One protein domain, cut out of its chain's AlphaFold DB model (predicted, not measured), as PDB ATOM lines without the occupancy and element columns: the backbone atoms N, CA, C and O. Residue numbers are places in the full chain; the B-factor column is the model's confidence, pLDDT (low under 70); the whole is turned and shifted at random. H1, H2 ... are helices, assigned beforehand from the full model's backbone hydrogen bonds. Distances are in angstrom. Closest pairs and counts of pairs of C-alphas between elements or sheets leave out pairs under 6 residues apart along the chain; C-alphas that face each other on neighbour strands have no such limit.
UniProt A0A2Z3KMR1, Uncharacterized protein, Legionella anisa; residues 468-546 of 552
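What this domain is: This is residues 468 to 546 of the 552 residues of an uncharacterized protein of Legionella anisa (UniProt A0A2Z3KMR1). Three helices, H1, H3 and H4, sit as a triangle in a small flat body, with the short H2 packed on H1, and a long loop reaches far out from it, sticking out with residues 491 to 499 and folding back into the middle of the body near Val 510. H1 and H4 run opposite ways along nearly the same line direction, and H3 meets H4 at a steep angle, like a V; a tail at the last printed residues, 542 to 546, leads away from the body. The printed part has 79 residues with four named helices, H1, H2, H3 and H4 in that order, and no named strand. The class is all helix, though under half of the residues, 38 of 79, are in named elements. The whole is compact, with a radius of gyration of the C-alphas of 13.3 A, and flat in outline, spanning 44 by 31 by 15 A.

How they stand to each other: H1, residues 469 to 478, is the hub and touches three other helices. It touches H2, residues 482 to 486, where the closest C-alphas, those of Arg 477 and Ala 484, are 5.7 A apart. H1 and H3, residues 513 to 524, only just touch, with 3 pairs of C-alphas within 8 A; H3 does so with residues 516 to 519 alone. Their closest C-alphas, those of Leu 478 and Val 519, are 6.1 A apart, and they run the same way at a steep tilt of 53 degrees. H1 and H4, residues 530 to 540, only just touch too, with 3 pairs of C-alphas within 8 A, the closest being those of Ser 474 and Ala 540, 6.9 A apart. They run opposite ways at a shallow tilt of 2 degrees. H3 touches H4 with 6 such pairs, the closest C-alphas being those of Phe 522 and Asn 530, 6.1 A apart, opposite ways at a steep tilt of 54 degrees. With 1 of these 3 tilted pairs shallow, the helix packing is mostly crossed, but only just. H2 and H3 are close but not clearly touching, and H2 and H4 are apart. In H2, H3 and H4 every O i to N i+4 pair is within hydrogen-bond range; in H1 it is 5 of 6.

Where its parts are: H1 begins at C-alpha 469, (4.952, 21.991, 16.426), and is 14.6 A long from first to last C-alpha. H2 has five residues. H3, the longest by residues with 12, measures 15.8 A and begins at C-alpha 513, (4.215, 29.443, 36.076). H4 measures 15.5 A and ends at C-alpha 540, (13.636, 28.958, 22.876).

The domain as a whole: The two C-alphas farthest apart, those of Val 495 and Asp 527, are 44.7 A from each other. The printed part has no cut. The links H1 to H2 and H3 to H4 are tight, and the link H2 to H3, residues 487 to 512, is long. The mean pLDDT of the printed part is 70.3; it is under 70 at residues 468 to 470, 486 to 509 and 542 to 546.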
ATOM      1  N   GLY A 468       8.711  20.806  14.505       48.38
ATOM      2  CA  GLY A 468       8.131  22.114  14.157       48.38
ATOM      3  C   GLY A 468       6.867  22.544  14.926       48.38
ATOM      4  O   GLY A 468       6.425  23.684  14.772       48.38
ATOM      5  N   THR A 469       6.227  21.681  15.724       52.59
ATOM      6  CA  THR A 469       4.952  21.991  16.426       52.59
ATOM      7  C   THR A 469       5.155  22.542  17.838       52.59
ATOM      8  O   THR A 469       4.370  23.368  18.294       52.59
ATOM      9  N   SER A 470       6.255  22.184  18.498       63.09
ATOM     10  CA  SER A 470       6.648  22.767  19.785       63.09
ATOM     11  C   SER A 470       7.126  24.217  19.681       63.09
ATOM     12  O   SER A 470       6.942  24.992  20.619       63.09
ATOM     13  N   ARG A 471       7.700  24.609  18.535       75.44
ATOM     14  CA  ARG A 471       8.202  25.972  18.306       75.44
ATOM     15  C   ARG A 471       7.082  27.004  18.156       75.44
ATOM     16  O   ARG A 471       7.178  28.054  18.771       75.44
ATOM     17  N   MET A 472       5.996  26.691  17.440       80.31
ATOM     18  CA  MET A 472       4.835  27.597  17.340       80.31
ATOM     19  C   MET A 472       4.196  27.834  18.714       80.31
ATOM     20  O   MET A 472       3.890  28.964  19.078       80.31
ATOM     21  N   LEU A 473       4.055  26.775  19.511       78.69
ATOM     22  CA  LEU A 473       3.524  26.898  20.865       78.69
ATOM     23  C   LEU A 473       4.483  27.679  21.785       78.69
ATOM     24  O   LEU A 473       4.033  28.474  22.602       78.69
ATOM     25  N   SER A 474       5.800  27.511  21.615       82.94
ATOM     26  CA  SER A 474       6.811  28.323  22.317       82.94
ATOM     27  C   SER A 474       6.734  29.798  21.916       82.94
ATOM     28  O   SER A 474       6.802  30.657  22.787       82.94
ATOM     29  N   LEU A 475       6.533  30.091  20.624       88.00
ATOM     30  CA  LEU A 475       6.305  31.447  20.121       88.00
ATOM     31  C   LEU A 475       5.067  32.060  20.780       88.00
ATOM     32  O   LEU A 475       5.162  33.126  21.372       88.00
ATOM     33  N   GLN A 476       3.922  31.375  20.741       87.38
ATOM     34  CA  GLN A 476       2.682  31.884  21.335       87.38
ATOM     35  C   GLN A 476       2.816  32.137  22.842       87.38
ATOM     36  O   GLN A 476       2.335  33.149  23.349       87.38
ATOM     37  N   ARG A 477       3.524  31.255  23.556       88.31
ATOM     38  CA  ARG A 477       3.818  31.435  24.980       88.31
ATOM     39  C   ARG A 477       4.728  32.627  25.245       88.31
ATOM     40  O   ARG A 477       4.438  33.382  26.166       88.31
ATOM     41  N   LEU A 478       5.774  32.820  24.440       91.31
ATOM     42  CA  LEU A 478       6.656  33.987  24.530       91.31
ATOM     43  C   LEU A 478       5.960  35.293  24.167       91.31
ATOM     44  O   LEU A 478       6.364  36.318  24.681       91.31
ATOM     45  N   LEU A 479       4.904  35.257  23.355       90.94
ATOM     46  CA  LEU A 479       4.053  36.415  23.067       90.94
ATOM     47  C   LEU A 479       3.051  36.731  24.194       90.94
ATOM     48  O   LEU A 479       2.340  37.727  24.117       90.94
ATOM     49  N   GLY A 480       2.972  35.899  25.239       87.25
ATOM     50  CA  GLY A 480       2.041  36.104  26.351       87.25
ATOM     51  C   GLY A 480       0.587  35.741  26.032       87.25
ATOM     52  O   GLY A 480      -0.320  36.282  26.656       87.25
ATOM     53  N   ILE A 481       0.346  34.843  25.071       87.00
ATOM     54  CA  ILE A 481      -1.007  34.384  24.717       87.00
ATOM     55  C   ILE A 481      -1.496  33.381  25.771       87.00
ATOM     56  O   ILE A 481      -1.033  32.238  25.809       87.00
ATOM     57  N   ASP A 482      -2.436  33.800  26.621       79.31
ATOM     58  CA  ASP A 482      -2.954  33.011  27.750       79.31
ATOM     59  C   ASP A 482      -3.516  31.645  27.316       79.31
ATOM     60  O   ASP A 482      -3.315  30.639  28.004       79.31
ATOM     61  N   GLU A 483      -4.148  31.548  26.139       75.62
ATOM     62  CA  GLU A 483      -4.676  30.277  25.628       75.62
ATOM     63  C   GLU A 483      -3.570  29.220  25.422       75.62
ATOM     64  O   GLU A 483      -3.806  28.019  25.611       75.62
ATOM     65  N   ALA A 484      -2.347  29.641  25.079       76.69
ATOM     66  CA  ALA A 484      -1.188  28.757  24.916       76.69
ATOM     67  C   ALA A 484      -0.618  28.257  26.260       76.69
ATOM     68  O   ALA A 484       0.070  27.225  26.310       76.69
ATOM     69  N   TRP A 485      -0.915  28.970  27.349       73.69
ATOM     70  CA  TRP A 485      -0.553  28.597  28.715       73.69
ATOM     71  C   TRP A 485      -1.610  27.710  29.375       73.69
ATOM     72  O   TRP A 485      -1.237  26.746  30.039       73.69
ATOM     73  N   GLN A 486      -2.899  27.992  29.161       69.12
ATOM     74  CA  GLN A 486      -3.990  27.386  29.935       69.12
ATOM     75  C   GLN A 486      -4.734  26.237  29.242       69.12
ATOM     76  O   GLN A 486      -5.155  25.297  29.908       69.12
ATOM     77  N   THR A 487      -4.965  26.303  27.925       59.94
ATOM     78  CA  THR A 487      -5.958  25.419  27.272       59.94
ATOM     79  C   THR A 487      -5.396  24.577  26.131       59.94
ATOM     80  O   THR A 487      -5.874  23.466  25.905       59.94
ATOM     81  N   LYS A 488      -4.369  25.056  25.418       56.44
ATOM     82  CA  LYS A 488      -3.916  24.456  24.144       56.44
ATOM     83  C   LYS A 488      -2.538  23.773  24.198       56.44
ATOM     84  O   LYS A 488      -2.063  23.282  23.181       56.44
ATOM     85  N   GLY A 489      -1.907  23.703  25.376       48.81
ATOM     86  CA  GLY A 489      -0.591  23.070  25.584       48.81
ATOM     87  C   GLY A 489      -0.607  21.647  26.161       48.81
ATOM     88  O   GLY A 489       0.458  21.052  26.338       48.81
ATOM     89  N   HIS A 490      -1.787  21.092  26.450       49.84
ATOM     90  CA  HIS A 490      -1.938  19.789  27.102       49.84
ATOM     91  C   HIS A 490      -2.195  18.686  26.070       49.84
ATOM     92  O   HIS A 490      -3.169  18.734  25.318       49.84
ATOM     93  N   SER A 491      -1.325  17.675  26.028       42.22
ATOM     94  CA  SER A 491      -1.549  16.503  25.177       42.22
ATOM     95  C   SER A 491      -2.637  15.627  25.796       42.22
ATOM     96  O   SER A 491      -2.474  15.144  26.913       42.22
ATOM     97  N   LYS A 492      -3.738  15.386  25.074       39.53
ATOM     98  CA  LYS A 492      -4.655  14.284  25.399       39.53
ATOM     99  C   LYS A 492      -4.040  12.993  24.866       39.53
ATOM    100  O   LYS A 492      -4.198  12.686  23.687       39.53
ATOM    101  N   PHE A 493      -3.314  12.269  25.713       34.56
ATOM    102  CA  PHE A 493      -2.980  10.875  25.429       34.56
ATOM    103  C   PHE A 493      -4.166   9.996  25.842       34.56
ATOM    104  O   PHE A 493      -4.822  10.254  26.851       34.56
ATOM    105  N   LEU A 494      -4.490   9.016  25.002       36.44
ATOM    106  CA  LEU A 494      -5.624   8.112  25.168       36.44
ATOM    107  C   LEU A 494      -5.648   7.500  26.588       36.44
ATOM    108  O   LEU A 494      -4.669   6.910  27.029       36.44
ATOM    109  N   VAL A 495      -6.807   7.626  27.248       37.53
ATOM    110  CA  VAL A 495      -7.263   6.928  28.474       37.53
ATOM    111  C   VAL A 495      -6.869   7.507  29.850       37.53
ATOM    112  O   VAL A 495      -7.548   7.189  30.820       37.53
ATOM    113  N   PHE A 496      -5.953   8.475  29.977       31.56
ATOM    114  CA  PHE A 496      -5.764   9.194  31.256       31.56
ATOM    115  C   PHE A 496      -5.622  10.705  31.053       31.56
ATOM    116  O   PHE A 496      -4.670  11.188  30.444       31.56
ATOM    117  N   SER A 497      -6.572  11.479  31.586       33.66
ATOM    118  CA  SER A 497      -6.524  12.944  31.582       33.66
ATOM    119  C   SER A 497      -5.614  13.475  32.692       33.66
ATOM    120  O   SER A 497      -6.052  14.221  33.564       33.66
ATOM    121  N   THR A 498      -4.339  13.104  32.688       37.41
ATOM    122  CA  THR A 498      -3.338  13.867  33.438       37.41
ATOM    123  C   THR A 498      -2.959  15.079  32.601       37.41
ATOM    124  O   THR A 498      -2.586  14.923  31.438       37.41
ATOM    125  N   GLN A 499      -3.068  16.279  33.178       39.03
ATOM    126  CA  GLN A 499      -2.687  17.571  32.590       39.03
ATOM    127  C   GLN A 499      -1.162  17.675  32.386       39.03
ATOM    128  O   GLN A 499      -0.500  18.602  32.845       39.03
ATOM    129  N   SER A 500      -0.575  16.710  31.684       41.78
ATOM    130  CA  SER A 500       0.831  16.695  31.327       41.78
ATOM    131  C   SER A 500       1.028  17.699  30.196       41.78
ATOM    132  O   SER A 500       0.744  17.445  29.020       41.78
ATOM    133  N   ASN A 501       1.492  18.896  30.554       44.62
ATOM    134  CA  ASN A 501       2.387  19.604  29.651       44.62
ATOM    135  C   ASN A 501       3.480  18.583  29.308       44.62
ATOM    136  O   ASN A 501       4.086  18.100  30.256       44.62
ATOM    137  N   LEU A 502       3.754  18.300  28.022       53.72
ATOM    138  CA  LEU A 502       5.092  17.982  27.472       53.72
ATOM    139  C   LEU A 502       5.201  16.750  26.559       53.72
ATOM    140  O   LEU A 502       5.459  15.645  27.010       53.72
ATOM    141  N   HIS A 503       5.294  17.025  25.256       47.28
ATOM    142  CA  HIS A 503       6.422  16.556  24.444       47.28
ATOM    143  C   HIS A 503       6.803  17.675  23.462       47.28
ATOM    144  O   HIS A 503       6.080  17.964  22.514       47.28
ATOM    145  N   GLY A 504       7.907  18.378  23.751       50.41
ATOM    146  CA  GLY A 504       8.506  19.391  22.866       50.41
ATOM    147  C   GLY A 504       8.710  20.794  23.459       50.41
ATOM    148  O   GLY A 504       9.563  21.522  22.968       50.41
ATOM    149  N   LEU A 505       7.997  21.177  24.527       57.78
ATOM    150  CA  LEU A 505       8.222  22.461  25.225       57.78
ATOM    151  C   LEU A 505       9.314  22.384  26.316       57.78
ATOM    152  O   LEU A 505       9.861  23.405  26.713       57.78
ATOM    153  N   LYS A 506       9.672  21.174  26.784       58.03
ATOM    154  CA  LYS A 506      10.751  20.935  27.776       58.03
ATOM    155  C   LYS A 506      12.090  21.393  27.206       58.03
ATOM    156  O   LYS A 506      12.898  21.966  27.917       58.03
ATOM    157  N   THR A 507      12.286  21.164  25.911       58.66
ATOM    158  CA  THR A 507      13.508  21.512  25.190       58.66
ATOM    159  C   THR A 507      13.614  23.002  24.871       58.66
ATOM    160  O   THR A 507      14.726  23.489  24.741       58.66
ATOM    161  N   SER A 508      12.498  23.740  24.759       64.38
ATOM    162  CA  SER A 508      12.532  25.198  24.548       64.38
ATOM    163  C   SER A 508      12.592  26.005  25.846       64.38
ATOM    164  O   SER A 508      12.831  27.205  25.798       64.38
ATOM    165  N   GLY A 509      12.351  25.380  27.003       69.94
ATOM    166  CA  GLY A 509      12.350  26.053  28.305       69.94
ATOM    167  C   GLY A 509      11.120  26.929  28.577       69.94
ATOM    168  O   GLY A 509      10.991  27.463  29.674       69.94
ATOM    169  N   VAL A 510      10.171  27.053  27.636       78.56
ATOM    170  CA  VAL A 510       9.003  27.947  27.772       78.56
ATOM    171  C   VAL A 510       7.836  27.251  28.500       78.56
ATOM    172  O   VAL A 510       6.759  27.016  27.936       78.56
ATOM    173  N   VAL A 511       8.064  26.827  29.748       77.69
ATOM    174  CA  VAL A 511       7.129  26.005  30.544       77.69
ATOM    175  C   VAL A 511       7.083  26.448  32.005       77.69
ATOM    176  O   VAL A 511       8.105  26.790  32.590       77.69
ATOM    177  N   GLY A 512       5.897  26.359  32.610       75.44
ATOM    178  CA  GLY A 512       5.686  26.563  34.043       75.44
ATOM    179  C   GLY A 512       5.357  28.006  34.422       75.44
ATOM    180  O   GLY A 512       5.646  28.953  33.686       75.44
ATOM    181  N   ASP A 513       4.765  28.165  35.605       79.31
ATOM    182  CA  ASP A 513       4.215  29.443  36.076       79.31
ATOM    183  C   ASP A 513       5.283  30.527  36.242       79.31
ATOM    184  O   ASP A 513       5.018  31.709  36.027       79.31
ATOM    185  N   LYS A 514       6.524  30.132  36.553       84.06
ATOM    186  CA  LYS A 514       7.666  31.051  36.644       84.06
ATOM    187  C   LYS A 514       7.961  31.719  35.298       84.06
ATOM    188  O   LYS A 514       8.098  32.937  35.240       84.06
ATOM    189  N   VAL A 515       8.036  30.937  34.222       84.81
ATOM    190  CA  VAL A 515       8.298  31.442  32.863       84.81
ATOM    191  C   VAL A 515       7.106  32.262  32.378       84.81
ATOM    192  O   VAL A 515       7.293  33.348  31.835       84.81
ATOM    193  N   HIS A 516       5.883  31.803  32.658       88.38
ATOM    194  CA  HIS A 516       4.671  32.563  32.360       88.38
ATOM    195  C   HIS A 516       4.689  33.946  33.032       88.38
ATOM    196  O   HIS A 516       4.458  34.961  32.375       88.38
ATOM    197  N   LYS A 517       5.053  34.011  34.320       88.31
ATOM    198  CA  LYS A 517       5.185  35.269  35.064       88.31
ATOM    199  C   LYS A 517       6.254  36.185  34.467       88.31
ATOM    200  O   LYS A 517       6.027  37.387  34.394       88.31
ATOM    201  N   ILE A 518       7.381  35.641  34.002       89.12
ATOM    202  CA  ILE A 518       8.436  36.430  33.344       89.12
ATOM    203  C   ILE A 518       7.918  37.068  32.049       89.12
ATOM    204  O   ILE A 518       8.062  38.277  31.870       89.12
ATOM    205  N   VAL A 519       7.251  36.295  31.187       90.31
ATOM    206  CA  VAL A 519       6.660  36.821  29.944       90.31
ATOM    207  C   VAL A 519       5.584  37.868  30.239       90.31
ATOM    208  O   VAL A 519       5.563  38.936  29.627       90.31
ATOM    209  N   LYS A 520       4.718  37.612  31.221       90.81
ATOM    210  CA  LYS A 520       3.671  38.555  31.624       90.81
ATOM    211  C   LYS A 520       4.262  39.864  32.152       90.81
ATOM    212  O   LYS A 520       3.847  40.937  31.724       90.81
ATOM    213  N   ASN A 521       5.270  39.788  33.020       90.31
ATOM    214  CA  ASN A 521       5.975  40.958  33.547       90.31
ATOM    215  C   ASN A 521       6.654  41.770  32.431       90.31
ATOM    216  O   ASN A 521       6.643  43.003  32.479       90.31
ATOM    217  N   PHE A 522       7.181  41.090  31.407       93.38
ATOM    218  CA  PHE A 522       7.734  41.740  30.227       93.38
ATOM    219  C   PHE A 522       6.674  42.516  29.444       93.38
ATOM    220  O   PHE A 522       6.900  43.670  29.126       93.38
ATOM    221  N   TYR A 523       5.481  42.001  29.171       91.00
ATOM    222  CA  TYR A 523       4.494  42.818  28.442       91.00
ATOM    223  C   TYR A 523       3.744  43.835  29.314       91.00
ATOM    224  O   TYR A 523       3.250  44.832  28.791       91.00
ATOM    225  N   LEU A 524       3.712  43.640  30.637       86.69
ATOM    226  CA  LEU A 524       3.094  44.573  31.589       86.69
ATOM    227  C   LEU A 524       3.953  45.791  31.947       86.69
ATOM    228  O   LEU A 524       3.465  46.680  32.638       86.69
ATOM    229  N   GLY A 525       5.205  45.870  31.495       81.19
ATOM    230  CA  GLY A 525       6.035  47.042  31.789       81.19
ATOM    231  C   GLY A 525       6.826  46.959  33.096       81.19
ATOM    232  O   GLY A 525       7.424  47.958  33.461       81.19
ATOM    233  N   VAL A 526       6.865  45.811  33.788       83.94
ATOM    234  CA  VAL A 526       7.531  45.690  35.103       83.94
ATOM    235  C   VAL A 526       9.031  45.982  34.977       83.94
ATOM    236  O   VAL A 526       9.668  45.531  34.017       83.94
ATOM    237  N   ASP A 527       9.607  46.712  35.929       75.81
ATOM    238  CA  ASP A 527      11.040  47.019  35.944       75.81
ATOM    239  C   ASP A 527      11.891  45.741  36.001       75.81
ATOM    240  O   ASP A 527      11.481  44.718  36.551       75.81
ATOM    241  N   ASN A 528      13.072  45.774  35.376       81.69
ATOM    242  CA  ASN A 528      14.004  44.638  35.280       81.69
ATOM    243  C   ASN A 528      13.432  43.362  34.620       81.69
ATOM    244  O   ASN A 528      14.030  42.292  34.700       81.69
ATOM    245  N   SER A 529      12.296  43.451  33.919       87.31
ATOM    246  CA  SER A 529      11.693  42.304  33.216       87.31
ATOM    247  C   SER A 529      12.340  41.972  31.865       87.31
ATOM    248  O   SER A 529      12.109  40.886  31.336       87.31
ATOM    249  N   ASN A 530      13.149  42.877  31.298       87.75
ATOM    250  CA  ASN A 530      13.747  42.694  29.974       87.75
ATOM    251  C   ASN A 530      14.774  41.554  29.942       87.75
ATOM    252  O   ASN A 530      14.704  40.695  29.072       87.75
ATOM    253  N   GLU A 531      15.710  41.527  30.887       88.19
ATOM    254  CA  GLU A 531      16.808  40.555  30.890       88.19
ATOM    255  C   GLU A 531      16.318  39.104  31.077       88.19
ATOM    256  O   GLU A 531      16.605  38.284  30.201       88.19
ATOM    257  N   PRO A 532      15.448  38.788  32.063       86.44
ATOM    258  CA  PRO A 532      14.881  37.443  32.193       86.44
ATOM    259  C   PRO A 532      14.067  37.006  30.967       86.44
ATOM    260  O   PRO A 532      14.058  35.830  30.604       86.44
ATOM    261  N   TYR A 533      13.375  37.938  30.304       91.62
ATOM    262  CA  TYR A 533      12.640  37.637  29.076       91.62
ATOM    263  C   TYR A 533      13.584  37.308  27.911       91.62
ATOM    264  O   TYR A 533      13.371  36.325  27.197       91.62
ATOM    265  N   GLN A 534      14.655  38.090  27.734       90.69
ATOM    266  CA  GLN A 534      15.640  37.861  26.675       90.69
ATOM    267  C   GLN A 534      16.388  36.531  26.849       90.69
ATOM    268  O   GLN A 534      16.688  35.878  25.849       90.69
ATOM    269  N   GLU A 535      16.655  36.094  28.082       86.75
ATOM    270  CA  GLU A 535      17.249  34.778  28.359       86.75
ATOM    271  C   GLU A 535      16.354  33.629  27.883       86.75
ATOM    272  O   GLU A 535      16.803  32.762  27.126       86.75
ATOM    273  N   ILE A 536      15.066  33.659  28.239       86.81
ATOM    274  CA  ILE A 536      14.103  32.628  27.817       86.81
ATOM    275  C   ILE A 536      13.938  32.650  26.293       86.81
ATOM    276  O   ILE A 536      13.899  31.596  25.655       86.81
ATOM    277  N   LYS A 537      13.894  33.841  25.682       87.44
ATOM    278  CA  LYS A 537      13.825  33.988  24.222       87.44
ATOM    279  C   LYS A 537      15.019  33.321  23.534       87.44
ATOM    280  O   LYS A 537      14.816  32.552  22.597       87.44
ATOM    281  N   LYS A 538      16.245  33.578  24.008       83.81
ATOM    282  CA  LYS A 538      17.481  32.979  23.467       83.81
ATOM    283  C   LYS A 538      17.496  31.459  23.612       83.81
ATOM    284  O   LYS A 538      17.979  30.776  22.716       83.81
ATOM    285  N   GLN A 539      16.959  30.929  24.711       80.06
ATOM    286  CA  GLN A 539      16.845  29.487  24.919       80.06
ATOM    287  C   GLN A 539      15.842  28.845  23.949       80.06
ATOM    288  O   GLN A 539      16.114  27.788  23.380       80.06
ATOM    289  N   ALA A 540      14.691  29.483  23.737       77.81
ATOM    290  CA  ALA A 540      13.636  28.958  22.876       77.81
ATOM    291  C   ALA A 540      13.949  29.103  21.375       77.81
ATOM    292  O   ALA A 540      13.566  28.242  20.579       77.81
ATOM    293  N   PHE A 541      14.638  30.184  20.999       77.38
ATOM    294  CA  PHE A 541      15.013  30.539  19.629       77.38
ATOM    295  C   PHE A 541      16.489  30.978  19.579       77.38
ATOM    296  O   PHE A 541      16.778  32.174  19.491       77.38
ATOM    297  N   PRO A 542      17.445  30.032  19.663       68.69
ATOM    298  CA  PRO A 542      18.865  30.354  19.610       68.69
ATOM    299  C   PRO A 542      19.253  30.871  18.222       68.69
ATOM    300  O   PRO A 542      18.861  30.306  17.198       68.69
ATOM    301  N   ASN A 543      20.063  31.929  18.178       60.19
ATOM    302  CA  ASN A 543      20.618  32.433  16.924       60.19
ATOM    303  C   ASN A 543      21.521  31.354  16.304       60.19
ATOM    304  O   ASN A 543      22.438  30.858  16.958       60.19
ATOM    305  N   ALA A 544      21.298  31.023  15.029       50.91
ATOM    306  CA  ALA A 544      21.997  29.951  14.304       50.91
ATOM    307  C   ALA A 544      23.532  30.122  14.191       50.91
ATOM    308  O   ALA A 544      24.206  29.245  13.663       50.91
ATOM    309  N   ALA A 545      24.100  31.219  14.698       41.66
ATOM    310  CA  ALA A 545      25.523  31.530  14.621       41.66
ATOM    311  C   ALA A 545      26.414  30.788  15.644       41.66
ATOM    312  O   ALA A 545      27.629  30.907  15.550       41.66
ATOM    313  N   VAL A 546      25.859  30.047  16.616       37.03
ATOM    314  CA  VAL A 546      26.658  29.519  17.751       37.03
ATOM    315  C   VAL A 546      26.819  27.992  17.773       37.03
ATOM    316  O   VAL A 546      27.687  27.491  18.475       37.03
TER     317      VAL A 546